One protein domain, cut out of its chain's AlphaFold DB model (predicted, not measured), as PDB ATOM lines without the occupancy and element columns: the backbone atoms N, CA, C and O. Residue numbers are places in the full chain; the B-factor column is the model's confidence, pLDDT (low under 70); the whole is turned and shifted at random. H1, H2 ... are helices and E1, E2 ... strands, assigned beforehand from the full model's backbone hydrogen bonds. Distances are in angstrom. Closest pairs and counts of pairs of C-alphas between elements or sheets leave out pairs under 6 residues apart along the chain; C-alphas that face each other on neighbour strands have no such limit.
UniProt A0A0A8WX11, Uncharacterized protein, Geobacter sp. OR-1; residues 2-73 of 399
ATOM      1  N   ARG A   2      89.611-154.331 283.283       63.59
ATOM      2  CA  ARG A   2      90.396-154.165 282.027       63.59
ATOM      3  C   ARG A   2      89.851-153.146 281.006       63.59
ATOM      4  O   ARG A   2      90.617-152.602 280.226       63.59
ATOM      5  N   ARG A   3      88.544-152.857 281.016       65.81
ATOM      6  CA  ARG A   3      87.896-151.914 280.078       65.81
ATOM      7  C   ARG A   3      88.386-150.451 280.167       65.81
ATOM      8  O   ARG A   3      88.624-149.882 279.107       65.81
ATOM      9  N   PRO A   4      88.596-149.847 281.357       77.00
ATOM     10  CA  PRO A   4      89.122-148.480 281.431       77.00
ATOM     11  C   PRO A   4      90.573-148.377 280.941       77.00
ATOM     12  O   PRO A   4      90.912-147.410 280.274       77.00
ATOM     13  N   ALA A   5      91.406-149.397 281.175       77.62
ATOM     14  CA  ALA A   5      92.789-149.416 280.686       77.62
ATOM     15  C   ALA A   5      92.873-149.468 279.148       77.62
ATOM     16  O   ALA A   5      93.700-148.782 278.550       77.62
ATOM     17  N   ILE A   6      91.986-150.235 278.501       84.69
ATOM     18  CA  ILE A   6      91.902-150.299 277.032       84.69
ATOM     19  C   ILE A   6      91.441-148.953 276.461       84.69
ATOM     20  O   ILE A   6      92.044-148.460 275.514       84.69
ATOM     21  N   LEU A   7      90.423-148.325 277.061       86.75
ATOM     22  CA  LEU A   7      89.929-147.019 276.616       86.75
ATOM     23  C   LEU A   7      90.997-145.922 276.757       86.75
ATOM     24  O   LEU A   7      91.212-145.167 275.816       86.75
ATOM     25  N   VAL A   8      91.707-145.875 277.889       87.88
ATOM     26  CA  VAL A   8      92.825-144.937 278.100       87.88
ATOM     27  C   VAL A   8      93.932-145.167 277.074       87.88
ATOM     28  O   VAL A   8      94.436-144.204 276.510       87.88
ATOM     29  N   SER A   9      94.265-146.425 276.773       86.88
ATOM     30  CA  SER A   9      95.292-146.751 275.773       86.88
ATOM     31  C   SER A   9      94.888-146.310 274.364       86.88
ATOM     32  O   SER A   9      95.710-145.755 273.644       86.88
ATOM     33  N   ILE A  10      93.619-146.503 273.978       88.19
ATOM     34  CA  ILE A  10      93.090-146.051 272.681       88.19
ATOM     35  C   ILE A  10      93.106-144.522 272.594       88.19
ATOM     36  O   ILE A  10      93.539-143.978 271.583       88.19
ATOM     37  N   ILE A  11      92.675-143.826 273.651       88.50
ATOM     38  CA  ILE A  11      92.706-142.359 273.703       88.50
ATOM     39  C   ILE A  11      94.148-141.864 273.589       88.50
ATOM     40  O   ILE A  11      94.424-141.010 272.754       88.50
ATOM     41  N   LEU A  12      95.084-142.433 274.355       89.25
ATOM     42  CA  LEU A  12      96.495-142.056 274.292       89.25
ATOM     43  C   LEU A  12      97.073-142.290 272.890       89.25
ATOM     44  O   LEU A  12      97.763-141.427 272.363       89.25
ATOM     45  N   PHE A  13      96.744-143.421 272.260       88.88
ATOM     46  CA  PHE A  13      97.186-143.738 270.904       88.88
ATOM     47  C   PHE A  13      96.624-142.758 269.868       88.88
ATOM     48  O   PHE A  13      97.360-142.310 268.994       88.88
ATOM     49  N   LEU A  14      95.350-142.371 269.981       86.56
ATOM     50  CA  LEU A  14      94.745-141.351 269.121       86.56
ATOM     51  C   LEU A  14      95.381-139.974 269.338       86.56
ATOM     52  O   LEU A  14      95.671-139.289 268.362       86.56
ATOM     53  N   PHE A  15      95.655-139.588 270.585       84.06
ATOM     54  CA  PHE A  15      96.347-138.335 270.894       84.06
ATOM     55  C   PHE A  15      97.776-138.325 270.351       84.06
ATOM     56  O   PHE A  15      98.166-137.346 269.725       84.06
ATOM     57  N   VAL A  16      98.532-139.413 270.516       84.19
ATOM     58  CA  VAL A  16      99.875-139.558 269.932       84.19
ATOM     59  C   VAL A  16      99.800-139.547 268.405       84.19
ATOM     60  O   VAL A  16     100.604-138.881 267.766       84.19
ATOM     61  N   GLY A  17      98.808-140.212 267.811       80.62
ATOM     62  CA  GLY A  17      98.579-140.198 266.367       80.62
ATOM     63  C   GLY A  17      98.308-138.789 265.835       80.62
ATOM     64  O   GLY A  17      98.965-138.351 264.896       80.62
ATOM     65  N   ILE A  18      97.403-138.038 266.471       82.31
ATOM     66  CA  ILE A  18      97.121-136.635 266.127       82.31
ATOM     67  C   ILE A  18      98.359-135.757 266.354       82.31
ATOM     68  O   ILE A  18      98.665-134.898 265.530       82.31
ATOM     69  N   PHE A  19      99.104-135.984 267.434       81.12
ATOM     70  CA  PHE A  19     100.328-135.251 267.756       81.12
ATOM     71  C   PHE A  19     101.405-135.454 266.681       81.12
ATOM     72  O   PHE A  19     101.924-134.484 266.138       81.12
ATOM     73  N   VAL A  20     101.670-136.699 266.279       80.50
ATOM     74  CA  VAL A  20     102.635-137.024 265.213       80.50
ATOM     75  C   VAL A  20     102.167-136.505 263.849       80.50
ATOM     76  O   VAL A  20     102.981-136.081 263.033       80.50
ATOM     77  N   LEU A  21     100.858-136.488 263.582       82.62
ATOM     78  CA  LEU A  21     100.324-135.954 262.326       82.62
ATOM     79  C   LEU A  21     100.407-134.422 262.247       82.62
ATOM     80  O   LEU A  21     100.580-133.881 261.150       82.62
ATOM     81  N   THR A  22     100.311-133.726 263.381       87.00
ATOM     82  CA  THR A  22     100.298-132.255 263.444       87.00
ATOM     83  C   THR A  22     101.680-131.629 263.626       87.00
ATOM     84  O   THR A  22     101.856-130.465 263.255       87.00
ATOM     85  N   ILE A  23     102.655-132.398 264.123       89.62
ATOM     86  CA  ILE A  23     104.030-131.951 264.367       89.62
ATOM     87  C   ILE A  23     104.965-132.442 263.267       89.62
ATOM     88  O   ILE A  23     104.925-133.601 262.854       89.62
ATOM     89  N   ARG A  24     105.833-131.551 262.795       90.56
ATOM     90  CA  ARG A  24     107.007-131.911 261.999       90.56
ATOM     91  C   ARG A  24     108.235-131.984 262.904       90.56
ATOM     92  O   ARG A  24     108.432-131.097 263.725       90.56
ATOM     93  N   PHE A  25     109.047-133.019 262.738       90.25
ATOM     94  CA  PHE A  25     110.372-133.113 263.349       90.25
ATOM     95  C   PHE A  25     111.409-132.855 262.258       90.25
ATOM     96  O   PHE A  25     111.431-133.580 261.264       90.25
ATOM     97  N   ASP A  26     112.216-131.820 262.438       90.31
ATOM     98  CA  ASP A  26     113.250-131.370 261.505       90.31
ATOM     99  C   ASP A  26     114.568-131.308 262.287       90.31
ATOM    100  O   ASP A  26     114.981-130.255 262.762       90.31
ATOM    101  N   ILE A  27     115.133-132.490 262.553       90.75
ATOM    102  CA  ILE A  27     116.343-132.669 263.364       90.75
ATOM    103  C   ILE A  27     117.495-133.002 262.423       90.75
ATOM    104  O   ILE A  27     117.527-134.096 261.856       90.75
ATOM    105  N   GLU A  28     118.425-132.067 262.259       88.38
ATOM    106  CA  GLU A  28     119.503-132.162 261.268       88.38
ATOM    107  C   GLU A  28     120.862-132.535 261.879       88.38
ATOM    108  O   GLU A  28     121.798-132.889 261.152       88.38
ATOM    109  N   GLY A  29     120.955-132.560 263.209       85.75
ATOM    110  CA  GLY A  29     122.138-132.966 263.961       85.75
ATOM    111  C   GLY A  29     123.077-131.815 264.326       85.75
ATOM    112  O   GLY A  29     124.242-132.075 264.626       85.75
ATOM    113  N   ASP A  30     122.592-130.574 264.294       85.75
ATOM    114  CA  ASP A  30     123.316-129.381 264.750       85.75
ATOM    115  C   ASP A  30     123.292-129.260 266.278       85.75
ATOM    116  O   ASP A  30     124.281-128.869 266.894       85.75
ATOM    117  N   PHE A  31     122.169-129.651 266.892       86.75
ATOM    118  CA  PHE A  31     121.957-129.653 268.341       86.75
ATOM    119  C   PHE A  31     122.314-128.343 269.075       86.75
ATOM    120  O   PHE A  31     122.775-128.362 270.221       86.75
ATOM    121  N   GLU A  32     122.043-127.199 268.450       86.75
ATOM    122  CA  GLU A  32     122.193-125.866 269.055       86.75
ATOM    123  C   GLU A  32     121.190-125.649 270.203       86.75
ATOM    124  O   GLU A  32     121.458-124.967 271.202       86.75
ATOM    125  N   GLY A  33     120.039-126.314 270.108       89.38
ATOM    126  CA  GLY A  33     119.019-126.330 271.139       89.38
ATOM    127  C   GLY A  33     117.879-127.279 270.806       89.38
ATOM    128  O   GLY A  33     117.987-128.151 269.953       89.38
ATOM    129  N   ILE A  34     116.769-127.115 271.515       92.75
ATOM    130  CA  ILE A  34     115.475-127.683 271.146       92.75
ATOM    131  C   ILE A  34     114.522-126.511 270.972       92.75
ATOM    132  O   ILE A  34     114.254-125.764 271.923       92.75
ATOM    133  N   TYR A  35     114.014-126.364 269.756       93.38
ATOM    134  CA  TYR A  35     113.158-125.258 269.360       93.38
ATOM    135  C   TYR A  35     111.795-125.793 268.942       93.38
ATOM    136  O   TYR A  35     111.698-126.713 268.134       93.38
ATOM    137  N   LEU A  36     110.736-125.210 269.503       94.25
ATOM    138  CA  LEU A  36     109.365-125.423 269.053       94.25
ATOM    139  C   LEU A  36     108.934-124.193 268.266       94.25
ATOM    140  O   LEU A  36     108.873-123.095 268.822       94.25
ATOM    141  N   LEU A  37     108.619-124.387 266.995       94.50
ATOM    142  CA  LEU A  37     108.185-123.351 266.074       94.50
ATOM    143  C   LEU A  37     106.704-123.526 265.732       94.50
ATOM    144  O   LEU A  37     106.175-124.642 265.699       94.50
ATOM    145  N   GLN A  38     106.045-122.419 265.402       93.81
ATOM    146  CA  GLN A  38     104.788-122.424 264.672       93.81
ATOM    147  C   GLN A  38     105.012-123.119 263.325       93.81
ATOM    148  O   GLN A  38     105.953-122.803 262.587       93.81
ATOM    149  N   GLY A  39     104.171-124.103 263.018       87.62
ATOM    150  CA  GLY A  39     104.325-124.921 261.823       87.62
ATOM    151  C   GLY A  39     104.137-124.123 260.530       87.62
ATOM    152  O   GLY A  39     103.425-123.122 260.484       87.62
ATOM    153  N   ALA A  40     104.800-124.591 259.476       82.62
ATOM    154  CA  ALA A  40     104.642-124.122 258.104       82.62
ATOM    155  C   ALA A  40     104.077-125.253 257.225       82.62
ATOM    156  O   ALA A  40     104.030-126.414 257.641       82.62
ATOM    157  N   ASN A  41     103.640-124.927 256.004       77.94
ATOM    158  CA  ASN A  41     103.231-125.912 254.990       77.94
ATOM    159  C   ASN A  41     102.158-126.915 255.472       77.94
ATOM    160  O   ASN A  41     102.234-128.114 255.210       77.94
ATOM    161  N   GLY A  42     101.151-126.425 256.206       76.56
ATOM    162  CA  GLY A  42     100.018-127.229 256.683       76.56
ATOM    163  C   GLY A  42     100.266-128.015 257.975       76.56
ATOM    164  O   GLY A  42      99.372-128.733 258.426       76.56
ATOM    165  N   LYS A  43     101.443-127.882 258.598       84.94
ATOM    166  CA  LYS A  43     101.718-128.390 259.951       84.94
ATOM    167  C   LYS A  43     101.367-127.335 260.997       84.94
ATOM    168  O   LYS A  43     101.485-126.144 260.731       84.94
ATOM    169  N   LEU A  44     100.937-127.769 262.183       89.75
ATOM    170  CA  LEU A  44     100.608-126.845 263.278       89.75
ATOM    171  C   LEU A  44     101.857-126.405 264.035       89.75
ATOM    172  O   LEU A  44     101.954-125.254 264.452       89.75
ATOM    173  N   LEU A  45     102.802-127.324 264.211       93.25
ATOM    174  CA  LEU A  45     104.013-127.127 264.994       93.25
ATOM    175  C   LEU A  45     105.194-127.829 264.321       93.25
ATOM    176  O   LEU A  45     105.028-128.825 263.612       93.25
ATOM    177  N   GLU A  46     106.390-127.320 264.571       94.19
ATOM    178  CA  GLU A  46     107.648-127.884 264.090       94.19
ATOM    179  C   GLU A  46     108.658-127.925 265.236       94.19
ATOM    180  O   GLU A  46     108.776-126.966 265.992       94.19
ATOM    181  N   ILE A  47     109.348-129.049 265.398       93.69
ATOM    182  CA  ILE A  47     110.417-129.220 266.380       93.69
ATOM    183  C   ILE A  47     111.733-129.303 265.618       93.69
ATOM    184  O   ILE A  47     111.886-130.192 264.778       93.69
ATOM    185  N   LYS A  48     112.659-128.399 265.944       94.25
ATOM    186  CA  LYS A  48     113.992-128.306 265.338       94.25
ATOM    187  C   LYS A  48     115.091-128.363 266.389       94.25
ATOM    188  O   LYS A  48     114.859-128.013 267.550       94.25
ATOM    189  N   ASP A  49     116.282-128.773 265.977       92.31
ATOM    190  CA  ASP A  49     117.503-128.704 266.785       92.31
ATOM    191  C   ASP A  49     118.377-127.471 266.483       92.31
ATOM    192  O   ASP A  49     119.371-127.230 267.168       92.31
ATOM    193  N   ASP A  50     117.956-126.658 265.511       91.50
ATOM    194  CA  ASP A  50     118.532-125.369 265.125       91.50
ATOM    195  C   ASP A  50     117.459-124.463 264.480       91.50
ATOM    196  O   ASP A  50     116.402-124.936 264.055       91.50
ATOM    197  N   VAL A  51     117.706-123.152 264.426       91.31
ATOM    198  CA  VAL A  51     116.808-122.157 263.818       91.31
ATOM    199  C   VAL A  51     117.584-121.323 262.807       91.31
ATOM    200  O   VAL A  51     118.565-120.655 263.152       91.31
ATOM    201  N   LEU A  52     117.110-121.326 261.564       92.38
ATOM    202  CA  LEU A  52     117.726-120.593 260.464       92.38
ATOM    203  C   LEU A  52     117.232-119.140 260.400       92.38
ATOM    204  O   LEU A  52     116.165-118.787 260.914       92.38
ATOM    205  N   LEU A  53     117.994-118.280 259.718       89.69
ATOM    206  CA  LEU A  53     117.550-116.919 259.410       89.69
ATOM    207  C   LEU A  53     116.255-116.968 258.581       89.69
ATOM    208  O   LEU A  53     116.190-117.652 257.561       89.69
ATOM    209  N   GLY A  54     115.234-116.236 259.035       87.25
ATOM    210  CA  GLY A  54     113.875-116.262 258.474       87.25
ATOM    211  C   GLY A  54     112.883-117.119 259.271       87.25
ATOM    212  O   GLY A  54     111.677-116.980 259.097       87.25
ATOM    213  N   GLU A  55     113.356-117.951 260.205       90.25
ATOM    214  CA  GLU A  55     112.490-118.791 261.046       90.25
ATOM    215  C   GLU A  55     112.230-118.200 262.443       90.25
ATOM    216  O   GLU A  55     111.381-118.707 263.177       90.25
ATOM    217  N   TYR A  56     112.930-117.125 262.816       87.31
ATOM    218  CA  TYR A  56     112.928-116.581 264.179       87.31
ATOM    219  C   TYR A  56     111.538-116.183 264.686       87.31
ATOM    220  O   TYR A  56     111.179-116.536 265.808       87.31
ATOM    221  N   ASP A  57     110.724-115.540 263.846       87.88
ATOM    222  CA  ASP A  57     109.375-115.083 264.213       87.88
ATOM    223  C   ASP A  57     108.395-116.236 264.470       87.88
ATOM    224  O   ASP A  57     107.316-116.041 265.029       87.88
ATOM    225  N   ARG A  58     108.766-117.458 264.075       91.19
ATOM    226  CA  ARG A  58     107.969-118.663 264.303       91.19
ATOM    227  C   ARG A  58     108.320-119.334 265.626       91.19
ATOM    228  O   ARG A  58     107.592-120.237 266.026       91.19
ATOM    229  N   VAL A  59     109.406-118.962 266.304       91.19
ATOM    230  CA  VAL A  59     109.847-119.633 267.537       91.19
ATOM    231  C   VAL A  59     108.866-119.347 268.681       91.19
ATOM    232  O   VAL A  59     108.697-118.211 269.110       91.19
ATOM    233  N   ILE A  60     108.250-120.404 269.213       92.75
ATOM    234  CA  ILE A  60     107.317-120.357 270.350       92.75
ATOM    235  C   ILE A  60     108.064-120.650 271.653       92.75
ATOM    236  O   ILE A  60     107.891-119.958 272.655       92.75
ATOM    237  N   VAL A  61     108.885-121.703 271.651       91.56
ATOM    238  CA  VAL A  61     109.675-122.133 272.812       91.56
ATOM    239  C   VAL A  61     111.100-122.405 272.366       91.56
ATOM    240  O   VAL A  61     111.321-123.055 271.346       91.56
ATOM    241  N   LYS A  62     112.064-121.947 273.170       91.12
ATOM    242  CA  LYS A  62     113.481-122.252 272.991       91.12
ATOM    243  C   LYS A  62     114.080-122.867 274.248       91.12
ATOM    244  O   LYS A  62     113.822-122.403 275.362       91.12
ATOM    245  N   LYS A  63     114.911-123.888 274.062       90.50
ATOM    246  CA  LYS A  63     115.789-124.426 275.096       90.50
ATOM    247  C   LYS A  63     117.170-124.655 274.505       90.50
ATOM    248  O   LYS A  63     117.400-125.670 273.859       90.50
ATOM    249  N   ASP A  64     118.078-123.723 274.754       86.88
ATOM    250  CA  ASP A  64     119.454-123.830 274.274       86.88
ATOM    251  C   ASP A  64     120.201-124.952 275.019       86.88
ATOM    252  O   ASP A  64     119.977-125.184 276.218       86.88
ATOM    253  N   LEU A  65     121.086-125.657 274.308       82.75
ATOM    254  CA  LEU A  65     121.861-126.790 274.831       82.75
ATOM    255  C   LEU A  65     123.380-126.539 274.723       82.75
ATOM    256  O   LEU A  65     124.103-127.348 274.140       82.75
ATOM    257  N   PRO A  66     123.918-125.468 275.342       73.88
ATOM    258  CA  PRO A  66     125.313-125.052 275.146       73.88
ATOM    259  C   PRO A  66     126.335-126.107 275.599       73.88
ATOM    260  O   PRO A  66     127.427-126.211 275.042       73.88
ATOM    261  N   TRP A  67     125.980-126.924 276.596       70.19
ATOM    262  CA  TRP A  67     126.828-128.015 277.076       70.19
ATOM    263  C   TRP A  67     126.998-129.113 276.023       70.19
ATOM    264  O   TRP A  67     128.081-129.683 275.924       70.19
ATOM    265  N   LEU A  68     125.968-129.392 275.218       69.44
ATOM    266  CA  LEU A  68     126.040-130.422 274.191       69.44
ATOM    267  C   LEU A  68     126.976-129.969 273.065       69.44
ATOM    268  O   LEU A  68     127.857-130.726 272.672       69.44
ATOM    269  N   HIS A  69     126.873-128.701 272.653       65.69
ATOM    270  CA  HIS A  69     127.810-128.093 271.705       65.69
ATOM    271  C   HIS A  69     129.253-128.187 272.224       65.69
ATOM    272  O   HIS A  69     130.132-128.646 271.505       65.69
ATOM    273  N   SER A  70     129.502-127.853 273.499       65.88
ATOM    274  CA  SER A  70     130.850-127.912 274.094       65.88
ATOM    275  C   SER A  70     131.482-129.312 274.134       65.88
ATOM    276  O   SER A  70     132.704-129.417 274.185       65.88
ATOM    277  N   LEU A  71     130.680-130.386 274.090       64.12
ATOM    278  CA  LEU A  71     131.187-131.764 274.030       64.12
ATOM    279  C   LEU A  71     131.715-132.142 272.639       64.12
ATOM    280  O   LEU A  71     132.525-133.060 272.526       64.12
ATOM    281  N   PHE A  72     131.255-131.448 271.597       65.44
ATOM    282  CA  PHE A  72     131.666-131.667 270.208       65.44
ATOM    283  C   PHE A  72     132.604-130.568 269.685       65.44
ATOM    284  O   PHE A  72     133.286-130.764 268.679       65.44
ATOM    285  N   ASP A  73     132.686-129.443 270.398       63.69
ATOM    286  CA  ASP A  73     133.562-128.310 270.111       63.69
ATOM    287  C   ASP A  73     135.016-128.616 270.514       63.69
ATOM    288  O   ASP A  73     135.519-128.201 271.558       63.69
TER     289      ASP A  73
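Overview. This is residues 2 to 73 of the 399 residues of an uncharacterized protein of Geobacter sp. OR-1 (UniProt A0A0A8WX11). What shape do these atoms make? A small sheet of four strands has a long helix, H1, running away from it as an arm, its residues 2 to 18 sticking out, and a short helix, H2, lies at the other end of the elongated whole. What are the parts? The 72 printed residues include two named helices and four named strands, in the order H1, E1, E2, E3, E4, H2, and the class is mixed, helices and strands. The mixed sheet has the order E1, E3, E2, E4. How compact is it? It is loose, with a radius of gyration of the C-alphas of 16.2 A and spans of 52 by 31 by 17 A.

Arrangement. How do the strands pair? E3, residues 45 to 48, is parallel to edge strand E1, residues 23 to 26, with N 47 and O 24 2.8 A apart. E3 and E2, residues 33 to 38, form an antiparallel hairpin, with N 37 and O 46 2.8 A apart. E2 is antiparallel to edge strand E4, residues 59 to 64, at 177 degrees, with N 34 and O 63 2.8 A apart. Where are the helices? H1, residues 2 to 22, only grazes the sheet with residues 19 to 22; its closest C-alphas to E3 are those of Thr 22 and Leu 45, 6.5 A. H2, residues 66 to 72, is apart from H1 and only just not on the sheet, with 4 pairs of C-alphas within 10 A. Every O i to N i+4 pair is within hydrogen-bond range in H1, and 2 of 3 are in H2.

Along the chain. Where does H1 run? It spans 30.4 A from C-alpha 2 at (90.396, -154.165, 282.027). Where is H2? It ends with C-alpha 72 at (131.666, -131.667, 270.208). How long are the longest strands? E2 spans 16.1 A and E4 12.5 A.

Size, cuts and confidence. How large is it? The C-alphas farthest apart, those of Arg 3 and Asp 73, are 52.4 A apart. Is anything missing or uncertain? The printed part has no cut and no long link; pLDDT is under 70 at residues 2 to 3 and 68 to 73.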